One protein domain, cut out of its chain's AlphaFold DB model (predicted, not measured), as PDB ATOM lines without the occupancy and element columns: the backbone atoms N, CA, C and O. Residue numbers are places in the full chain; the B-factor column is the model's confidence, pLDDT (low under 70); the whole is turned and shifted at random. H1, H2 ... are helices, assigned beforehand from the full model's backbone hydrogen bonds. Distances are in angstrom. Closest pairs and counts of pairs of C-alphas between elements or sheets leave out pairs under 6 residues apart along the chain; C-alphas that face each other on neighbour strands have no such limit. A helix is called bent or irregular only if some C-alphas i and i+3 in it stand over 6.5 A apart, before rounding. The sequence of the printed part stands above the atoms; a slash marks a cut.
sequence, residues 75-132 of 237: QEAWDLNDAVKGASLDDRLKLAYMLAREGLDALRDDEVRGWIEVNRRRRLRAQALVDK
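This is residues 75 to 132 of the 237 residues of the protein "DHHA1 domain-containing protein" of Candidatus Geothermarchaeota archaeon ex4572_27 (UniProt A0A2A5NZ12). A long straight helix, H3, is crossed nearly at right angles by a shorter helix, H1, over residues 112 to 120 of H3, and residues 124 to 132, of which 124 to 130 belong to H3, stick out from the body as a free arm. H2 folds back beside H1 as a helical hairpin, and near residue 102 it kinks sharply. The printed part has 58 residues with three named helices, in the order H1, H2, H3, and no named strand; the class is all helix. The whole is only just compact, close to loose, with a radius of gyration of the C-alphas of 12.1 A, and it is elongated, spanning 43 by 22 by 15 A, with the arm adding to its length.

H3, residues 110 to 130, is the longest helix. H1, residues 75 to 86, touches H3, and H3 touches H1 with residues 112 to 120 alone; the closest C-alphas are those of Ala 83 and Ile 116, 4.3 A apart. The lines of H1 and H3 are about perpendicular, at 87 degrees. H2, residues 89 to 108, touches H1, with the C-alphas of Val 84 and Arg 92 the closest, 6.1 A apart. H1 and H2 form a hairpin, running opposite ways at a shallow tilt of 20 degrees. H2 is irregular: C-alphas 101 and 104 are 9.4 A apart, there is a kink of 128 degrees near residue 102, and its line is a rough one. H2 and H3 only just touch, with 3 pairs of C-alphas within 8 A, made by residues 112 to 113 of H3 alone; the closest C-alphas are those of Leu 107 and Arg 113, 6.3 A apart. Their lines are about perpendicular, at 75 degrees. Of the three touching pairs one is at a shallow tilt, and the helix packing is only just mostly crossed. In H1 and H3 every O i to N i+4 pair is within hydrogen-bond range; in H2 it is 11 of 16.

H3 measures 30.4 A from C-alpha 110 at (28.033, 21.226, -9.614) to C-alpha 130 at (32.419, 29.842, 19.170). H1, 12 residues, begins with C-alpha 75 at (34.713, 14.187, 4.628) and measures 15.7 A from first to last C-alpha. H2, 20 residues, measures 19.8 A from C-alpha 89 to C-alpha 108.

The two C-alphas farthest apart are those of Arg 101 and Lys 132, 43.0 A. Without residues 124 to 132, which stand free, the body of 49 residues spans 28 by 23 by 16 A. The links H1 to H2 and H2 to H3 are both tight, with 2 residues and 1 residue between the helices. The printed part has no cut. The mean pLDDT of the printed part is 95.3, and no printed residue is under 70.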
ATOM      1  N   GLN A  75      35.018  13.002   5.434       94.69
ATOM      2  CA  GLN A  75      34.713  14.187   4.628       94.69
ATOM      3  C   GLN A  75      33.420  13.970   3.831       94.69
ATOM      4  O   GLN A  75      32.647  14.906   3.654       94.69
ATOM      5  N   GLU A  76      33.145  12.733   3.423       95.81
ATOM      6  CA  GLU A  76      31.923  12.338   2.728       95.81
ATOM      7  C   GLU A  76      30.673  12.552   3.589       95.81
ATOM      8  O   GLU A  76      29.686  13.093   3.095       95.81
ATOM      9  N   ALA A  77      30.706  12.194   4.878       95.56
ATOM     10  CA  ALA A  77      29.596  12.485   5.788       95.56
ATOM     11  C   ALA A  77      29.418  13.999   5.993       95.56
ATOM     12  O   ALA A  77      28.285  14.483   6.011       95.56
ATOM     13  N   TRP A  78      30.513  14.768   6.077       95.12
ATOM     14  CA  TRP A  78      30.433  16.232   6.121       95.12
ATOM     15  C   TRP A  78      29.789  16.818   4.869       95.12
ATOM     16  O   TRP A  78      28.896  17.659   4.988       95.12
ATOM     17  N   ASP A  79      30.216  16.373   3.691       97.06
ATOM     18  CA  ASP A  79      29.702  16.852   2.413       97.06
ATOM     19  C   ASP A  79      28.235  16.443   2.220       97.06
ATOM     20  O   ASP A  79      27.423  17.277   1.829       97.06
ATOM     21  N   LEU A  80      27.838  15.224   2.597       97.06
ATOM     22  CA  LEU A  80      26.434  14.806   2.569       97.06
ATOM     23  C   LEU A  80      25.565  15.648   3.519       97.06
ATOM     24  O   LEU A  80      24.521  16.168   3.119       97.06
ATOM     25  N   ASN A  81      26.004  15.834   4.766       95.12
ATOM     26  CA  ASN A  81      25.311  16.678   5.739       95.12
ATOM     27  C   ASN A  81      25.189  18.130   5.244       95.12
ATOM     28  O   ASN A  81      24.138  18.761   5.403       95.12
ATOM     29  N   ASP A  82      26.256  18.666   4.648       95.62
ATOM     30  CA  ASP A  82      26.281  20.021   4.108       95.62
ATOM     31  C   ASP A  82      25.376  20.154   2.875       95.62
ATOM     32  O   ASP A  82      24.645  21.140   2.782       95.62
ATOM     33  N   ALA A  83      25.332  19.154   1.990       97.44
ATOM     34  CA  ALA A  83      24.415  19.118   0.854       97.44
ATOM     35  C   ALA A  83      22.950  19.184   1.317       97.44
ATOM     36  O   ALA A  83      22.196  20.050   0.875       97.44
ATOM     37  N   VAL A  84      22.557  18.342   2.281       95.38
ATOM     38  CA  VAL A  84      21.178  18.299   2.808       95.38
ATOM     39  C   VAL A  84      20.787  19.616   3.491       95.38
ATOM     40  O   VAL A  84      19.694  20.144   3.266       95.38
ATOM     41  N   LYS A  85      21.663  20.173   4.335       93.06
ATOM     42  CA  LYS A  85      21.384  21.413   5.090       93.06
ATOM     43  C   LYS A  85      21.517  22.679   4.237       93.06
ATOM     44  O   LYS A  85      20.923  23.714   4.561       93.06
ATOM     45  N   GLY A  86      22.285  22.606   3.156       94.62
ATOM     46  CA  GLY A  86      22.462  23.675   2.181       94.62
ATOM     47  C   GLY A  86      21.313  23.785   1.186       94.62
ATOM     48  O   GLY A  86      20.960  24.904   0.806       94.62
ATOM     49  N   ALA A  87      20.713  22.648   0.830       95.69
ATOM     50  CA  ALA A  87      19.603  22.526  -0.106       95.69
ATOM     51  C   ALA A  87      18.281  23.106   0.436       95.69
ATOM     52  O   ALA A  87      17.992  23.056   1.641       95.69
ATOM     53  N   SER A  88      17.455  23.632  -0.476       93.88
ATOM     54  CA  SER A  88      16.044  23.937  -0.210       93.88
ATOM     55  C   SER A  88      15.210  22.655  -0.053       93.88
ATOM     56  O   SER A  88      15.721  21.545  -0.200       93.88
ATOM     57  N   LEU A  89      13.917  22.777   0.269       89.81
ATOM     58  CA  LEU A  89      13.047  21.601   0.401       89.81
ATOM     59  C   LEU A  89      12.940  20.815  -0.917       89.81
ATOM     60  O   LEU A  89      13.087  19.594  -0.903       89.81
ATOM     61  N   ASP A  90      12.740  21.510  -2.036       94.00
ATOM     62  CA  ASP A  90      12.620  20.885  -3.359       94.00
ATOM     63  C   ASP A  90      13.960  20.279  -3.806       94.00
ATOM     64  O   ASP A  90      14.015  19.161  -4.322       94.00
ATOM     65  N   ASP A  91      15.063  20.967  -3.507       96.94
ATOM     66  CA  ASP A  91      16.417  20.491  -3.803       96.94
ATOM     67  C   ASP A  91      16.784  19.236  -3.001       96.94
ATOM     68  O   ASP A  91      17.493  18.369  -3.502       96.94
ATOM     69  N   ARG A  92      16.276  19.077  -1.770       95.62
ATOM     70  CA  ARG A  92      16.478  17.840  -0.993       95.62
ATOM     71  C   ARG A  92      15.812  16.639  -1.646       95.62
ATOM     72  O   ARG A  92      16.372  15.546  -1.599       95.62
ATOM     73  N   LEU A  93      14.642  16.824  -2.258       95.31
ATOM     74  CA  LEU A  93      13.993  15.753  -3.011       95.31
ATOM     75  C   LEU A  93      14.847  15.367  -4.223       95.31
ATOM     76  O   LEU A  93      15.074  14.183  -4.468       95.31
ATOM     77  N   LYS A  94      15.377  16.362  -4.940       97.31
ATOM     78  CA  LYS A  94      16.312  16.137  -6.045       97.31
ATOM     79  C   LYS A  94      17.580  15.414  -5.586       97.31
ATOM     80  O   LYS A  94      17.948  14.416  -6.199       97.31
ATOM     81  N   LEU A  95      18.186  15.846  -4.479       98.00
ATOM     82  CA  LEU A  95      19.344  15.188  -3.874       98.00
ATOM     83  C   LEU A  95      19.047  13.721  -3.552       98.00
ATOM     84  O   LEU A  95      19.843  12.855  -3.894       98.00
ATOM     85  N   ALA A  96      17.890  13.423  -2.953       95.75
ATOM     86  CA  ALA A  96      17.490  12.051  -2.656       95.75
ATOM     87  C   ALA A  96      17.400  11.184  -3.926       95.75
ATOM     88  O   ALA A  96      17.878  10.051  -3.925       95.75
ATOM     89  N   TYR A  97      16.858  11.720  -5.028       96.12
ATOM     90  CA  TYR A  97      16.838  11.020  -6.318       96.12
ATOM     91  C   TYR A  97      18.238  10.795  -6.901       96.12
ATOM     92  O   TYR A  97      18.494   9.723  -7.446       96.12
ATOM     93  N   MET A  98      19.133  11.780  -6.797       97.69
ATOM     94  CA  MET A  98      20.512  11.652  -7.276       97.69
ATOM     95  C   MET A  98      21.276  10.606  -6.458       97.69
ATOM     96  O   MET A  98      21.836   9.680  -7.033       97.69
ATOM     97  N   LEU A  99      21.198  10.668  -5.123       97.38
ATOM     98  CA  LEU A  99      21.807   9.682  -4.224       97.38
ATOM     99  C   LEU A  99      21.289   8.262  -4.491       97.38
ATOM    100  O   LEU A  99      22.066   7.315  -4.479       97.38
ATOM    101  N   ALA A 100      19.993   8.102  -4.774       93.81
ATOM    102  CA  ALA A 100      19.415   6.795  -5.087       93.81
ATOM    103  C   ALA A 100      19.895   6.217  -6.432       93.81
ATOM    104  O   ALA A 100      19.885   5.003  -6.611       93.81
ATOM    105  N   ARG A 101      20.279   7.067  -7.393       94.50
ATOM    106  CA  ARG A 101      20.719   6.641  -8.734       94.50
ATOM    107  C   ARG A 101      22.230   6.488  -8.857       94.50
ATOM    108  O   ARG A 101      22.689   5.628  -9.599       94.50
ATOM    109  N   GLU A 102      22.971   7.363  -8.195       95.88
ATOM    110  CA  GLU A 102      24.407   7.579  -8.407       95.88
ATOM    111  C   GLU A 102      25.217   7.349  -7.121       95.88
ATOM    112  O   GLU A 102      26.445   7.400  -7.137       95.88
ATOM    113  N   GLY A 103      24.559   7.099  -5.986       96.38
ATOM    114  CA  GLY A 103      25.232   7.018  -4.696       96.38
ATOM    115  C   GLY A 103      25.943   8.327  -4.358       96.38
ATOM    116  O   GLY A 103      25.420   9.417  -4.584       96.38
ATOM    117  N   LEU A 104      27.158   8.231  -3.816       96.75
ATOM    118  CA  LEU A 104      27.938   9.405  -3.407       96.75
ATOM    119  C   LEU A 104      28.535  10.197  -4.574       96.75
ATOM    120  O   LEU A 104      28.966  11.331  -4.358       96.75
ATOM    121  N   ASP A 105      28.530   9.666  -5.801       97.44
ATOM    122  CA  ASP A 105      28.968  10.439  -6.970       97.44
ATOM    123  C   ASP A 105      28.066  11.658  -7.215       97.44
ATOM    124  O   ASP A 105      28.553  12.678  -7.706       97.44
ATOM    125  N   ALA A 106      26.815  11.622  -6.738       97.75
ATOM    126  CA  ALA A 106      25.912  12.772  -6.725       97.75
ATOM    127  C   ALA A 106      26.520  14.009  -6.035       97.75
ATOM    128  O   ALA A 106      26.209  15.137  -6.404       97.75
ATOM    129  N   LEU A 107      27.418  13.833  -5.055       97.62
ATOM    130  CA  LEU A 107      28.072  14.947  -4.353       97.62
ATOM    131  C   LEU A 107      29.079  15.709  -5.233       97.62
ATOM    132  O   LEU A 107      29.534  16.789  -4.854       97.62
ATOM    133  N   ARG A 108      29.447  15.154  -6.395       97.56
ATOM    134  CA  ARG A 108      30.357  15.787  -7.362       97.56
ATOM    135  C   ARG A 108      29.636  16.694  -8.352       97.56
ATOM    136  O   ARG A 108      30.312  17.493  -8.995       97.56
ATOM    137  N   ASP A 109      28.315  16.578  -8.459       98.25
ATOM    138  CA  ASP A 109      27.498  17.438  -9.308       98.25
ATOM    139  C   ASP A 109      27.627  18.910  -8.888       98.25
ATOM    140  O   ASP A 109      27.639  19.237  -7.697       98.25
ATOM    141  N   ASP A 110      27.749  19.809  -9.865       97.94
ATOM    142  CA  ASP A 110      28.033  21.226  -9.614       97.94
ATOM    143  C   ASP A 110      26.939  21.910  -8.781       97.94
ATOM    144  O   ASP A 110      27.233  22.783  -7.957       97.94
ATOM    145  N   GLU A 111      25.683  21.498  -8.944       97.38
ATOM    146  CA  GLU A 111      24.561  22.042  -8.187       97.38
ATOM    147  C   GLU A 111      24.613  21.579  -6.729       97.38
ATOM    148  O   GLU A 111      24.518  22.399  -5.808       97.38
ATOM    149  N   VAL A 112      24.882  20.287  -6.512       98.31
ATOM    150  CA  VAL A 112      25.046  19.708  -5.171       98.31
ATOM    151  C   VAL A 112      26.242  20.331  -4.453       98.31
ATOM    152  O   VAL A 112      26.139  20.707  -3.281       98.31
ATOM    153  N   ARG A 113      27.357  20.548  -5.158       98.25
ATOM    154  CA  ARG A 113      28.524  21.274  -4.627       98.25
ATOM    155  C   ARG A 113      28.185  22.704  -4.218       98.25
ATOM    156  O   ARG A 113      28.716  23.191  -3.217       98.25
ATOM    157  N   GLY A 114      27.281  23.359  -4.945       98.12
ATOM    158  CA  GLY A 114      26.719  24.650  -4.560       98.12
ATOM    159  C   GLY A 114      26.018  24.595  -3.200       98.12
ATOM    160  O   GLY A 114      26.280  25.436  -2.336       98.12
ATOM    161  N   TRP A 115      25.183  23.579  -2.964       97.94
ATOM    162  CA  TRP A 115      24.508  23.382  -1.675       97.94
ATOM    163  C   TRP A 115      25.500  23.094  -0.542       97.94
ATOM    164  O   TRP A 115      25.404  23.707   0.525       97.94
ATOM    165  N   ILE A 116      26.497  22.239  -0.791       97.81
ATOM    166  CA  ILE A 116      27.569  21.937   0.168       97.81
ATOM    167  C   ILE A 116      28.254  23.228   0.625       97.81
ATOM    168  O   ILE A 116      28.347  23.507   1.821       97.81
ATOM    169  N   GLU A 117      28.688  24.059  -0.322       97.44
ATOM    170  CA  GLU A 117      29.400  25.303  -0.023       97.44
ATOM    171  C   GLU A 117      28.533  26.292   0.772       97.44
ATOM    172  O   GLU A 117      29.018  26.968   1.686       97.44
ATOM    173  N   VAL A 118      27.230  26.346   0.485       94.75
ATOM    174  CA  VAL A 118      26.283  27.175   1.236       94.75
ATOM    175  C   VAL A 118      26.267  26.793   2.717       94.75
ATOM    176  O   VAL A 118      26.389  27.682   3.567       94.75
ATOM    177  N   ASN A 119      26.130  25.507   3.059       94.56
ATOM    178  CA  ASN A 119      26.106  25.109   4.468       94.56
ATOM    179  C   ASN A 119      27.491  25.160   5.116       94.56
ATOM    180  O   ASN A 119      27.613  25.583   6.266       94.56
ATOM    181  N   ARG A 120      28.548  24.834   4.369       95.12
ATOM    182  CA  ARG A 120      29.933  24.955   4.833       95.12
ATOM    183  C   ARG A 120      30.247  26.378   5.298       95.12
ATOM    184  O   ARG A 120      30.751  26.563   6.404       95.12
ATOM    185  N   ARG A 121      29.857  27.401   4.526       93.44
ATOM    186  CA  ARG A 121      29.994  28.814   4.935       93.44
ATOM    187  C   ARG A 121      29.233  29.131   6.217       93.44
ATOM    188  O   ARG A 121      29.754  29.852   7.066       93.44
ATOM    189  N   ARG A 122      28.018  28.598   6.382       91.88
ATOM    190  CA  ARG A 122      27.228  28.776   7.613       91.88
ATOM    191  C   ARG A 122      27.937  28.166   8.821       91.88
ATOM    192  O   ARG A 122      28.004  28.814   9.862       91.88
ATOM    193  N   ARG A 123      28.515  26.967   8.678       91.00
ATOM    194  CA  ARG A 123      29.304  26.324   9.742       91.00
ATOM    195  C   ARG A 123      30.544  27.135  10.100       91.00
ATOM    196  O   ARG A 123      30.792  27.341  11.279       91.00
ATOM    197  N   LEU A 124      31.276  27.653   9.111       91.25
ATOM    198  CA  LEU A 124      32.450  28.499   9.357       91.25
ATOM    199  C   LEU A 124      32.093  29.787  10.115       91.25
ATOM    200  O   LEU A 124      32.811  30.171  11.035       91.25
ATOM    201  N   ARG A 125      30.962  30.428   9.787       89.69
ATOM    202  CA  ARG A 125      30.467  31.591  10.548       89.69
ATOM    203  C   ARG A 125      30.112  31.227  11.985       89.69
ATOM    204  O   ARG A 125      30.515  31.932  12.900       89.69
ATOM    205  N   ALA A 126      29.397  30.119  12.180       91.31
ATOM    206  CA  ALA A 126      29.090  29.627  13.517       91.31
ATOM    207  C   ALA A 126      30.372  29.351  14.312       91.31
ATOM    208  O   ALA A 126      30.489  29.806  15.444       91.31
ATOM    209  N   GLN A 127      31.368  28.706  13.701       90.69
ATOM    210  CA  GLN A 127      32.652  28.419  14.336       90.69
ATOM    211  C   GLN A 127      33.385  29.691  14.786       90.69
ATOM    212  O   GLN A 127      33.901  29.727  15.900       90.69
ATOM    213  N   ALA A 128      33.370  30.747  13.970       91.19
ATOM    214  CA  ALA A 128      33.971  32.033  14.327       91.19
ATOM    215  C   ALA A 128      33.289  32.708  15.535       91.19
ATOM    216  O   ALA A 128      33.913  33.508  16.231       91.19
ATOM    217  N   LEU A 129      32.014  32.402  15.802       92.19
ATOM    218  CA  LEU A 129      31.329  32.854  17.015       92.19
ATOM    219  C   LEU A 129      31.710  32.020  18.237       92.19
ATOM    220  O   LEU A 129      31.789  32.573  19.330       92.19
ATOM    221  N   VAL A 130      31.981  30.721  18.068       93.50
ATOM    222  CA  VAL A 130      32.419  29.842  19.170       93.50
ATOM    223  C   VAL A 130      33.706  30.388  19.793       93.50
ATOM    224  O   VAL A 130      33.854  30.375  21.010       93.50
ATOM    225  N   ASP A 131      34.608  30.941  18.978       92.00
ATOM    226  CA  ASP A 131      35.867  31.546  19.440       92.00
ATOM    227  C   ASP A 131      35.679  32.791  20.320       92.00
ATOM    228  O   ASP A 131      36.594  33.174  21.046       92.00
ATOM    229  N   LYS A 132      34.495  33.411  20.291       92.88
ATOM    230  CA  LYS A 132      34.154  34.574  21.122       92.88
ATOM    231  C   LYS A 132      33.548  34.185  22.472       92.88
ATOM    232  O   LYS A 132      33.346  35.056  23.315       92.88
TER     233      LYS A 132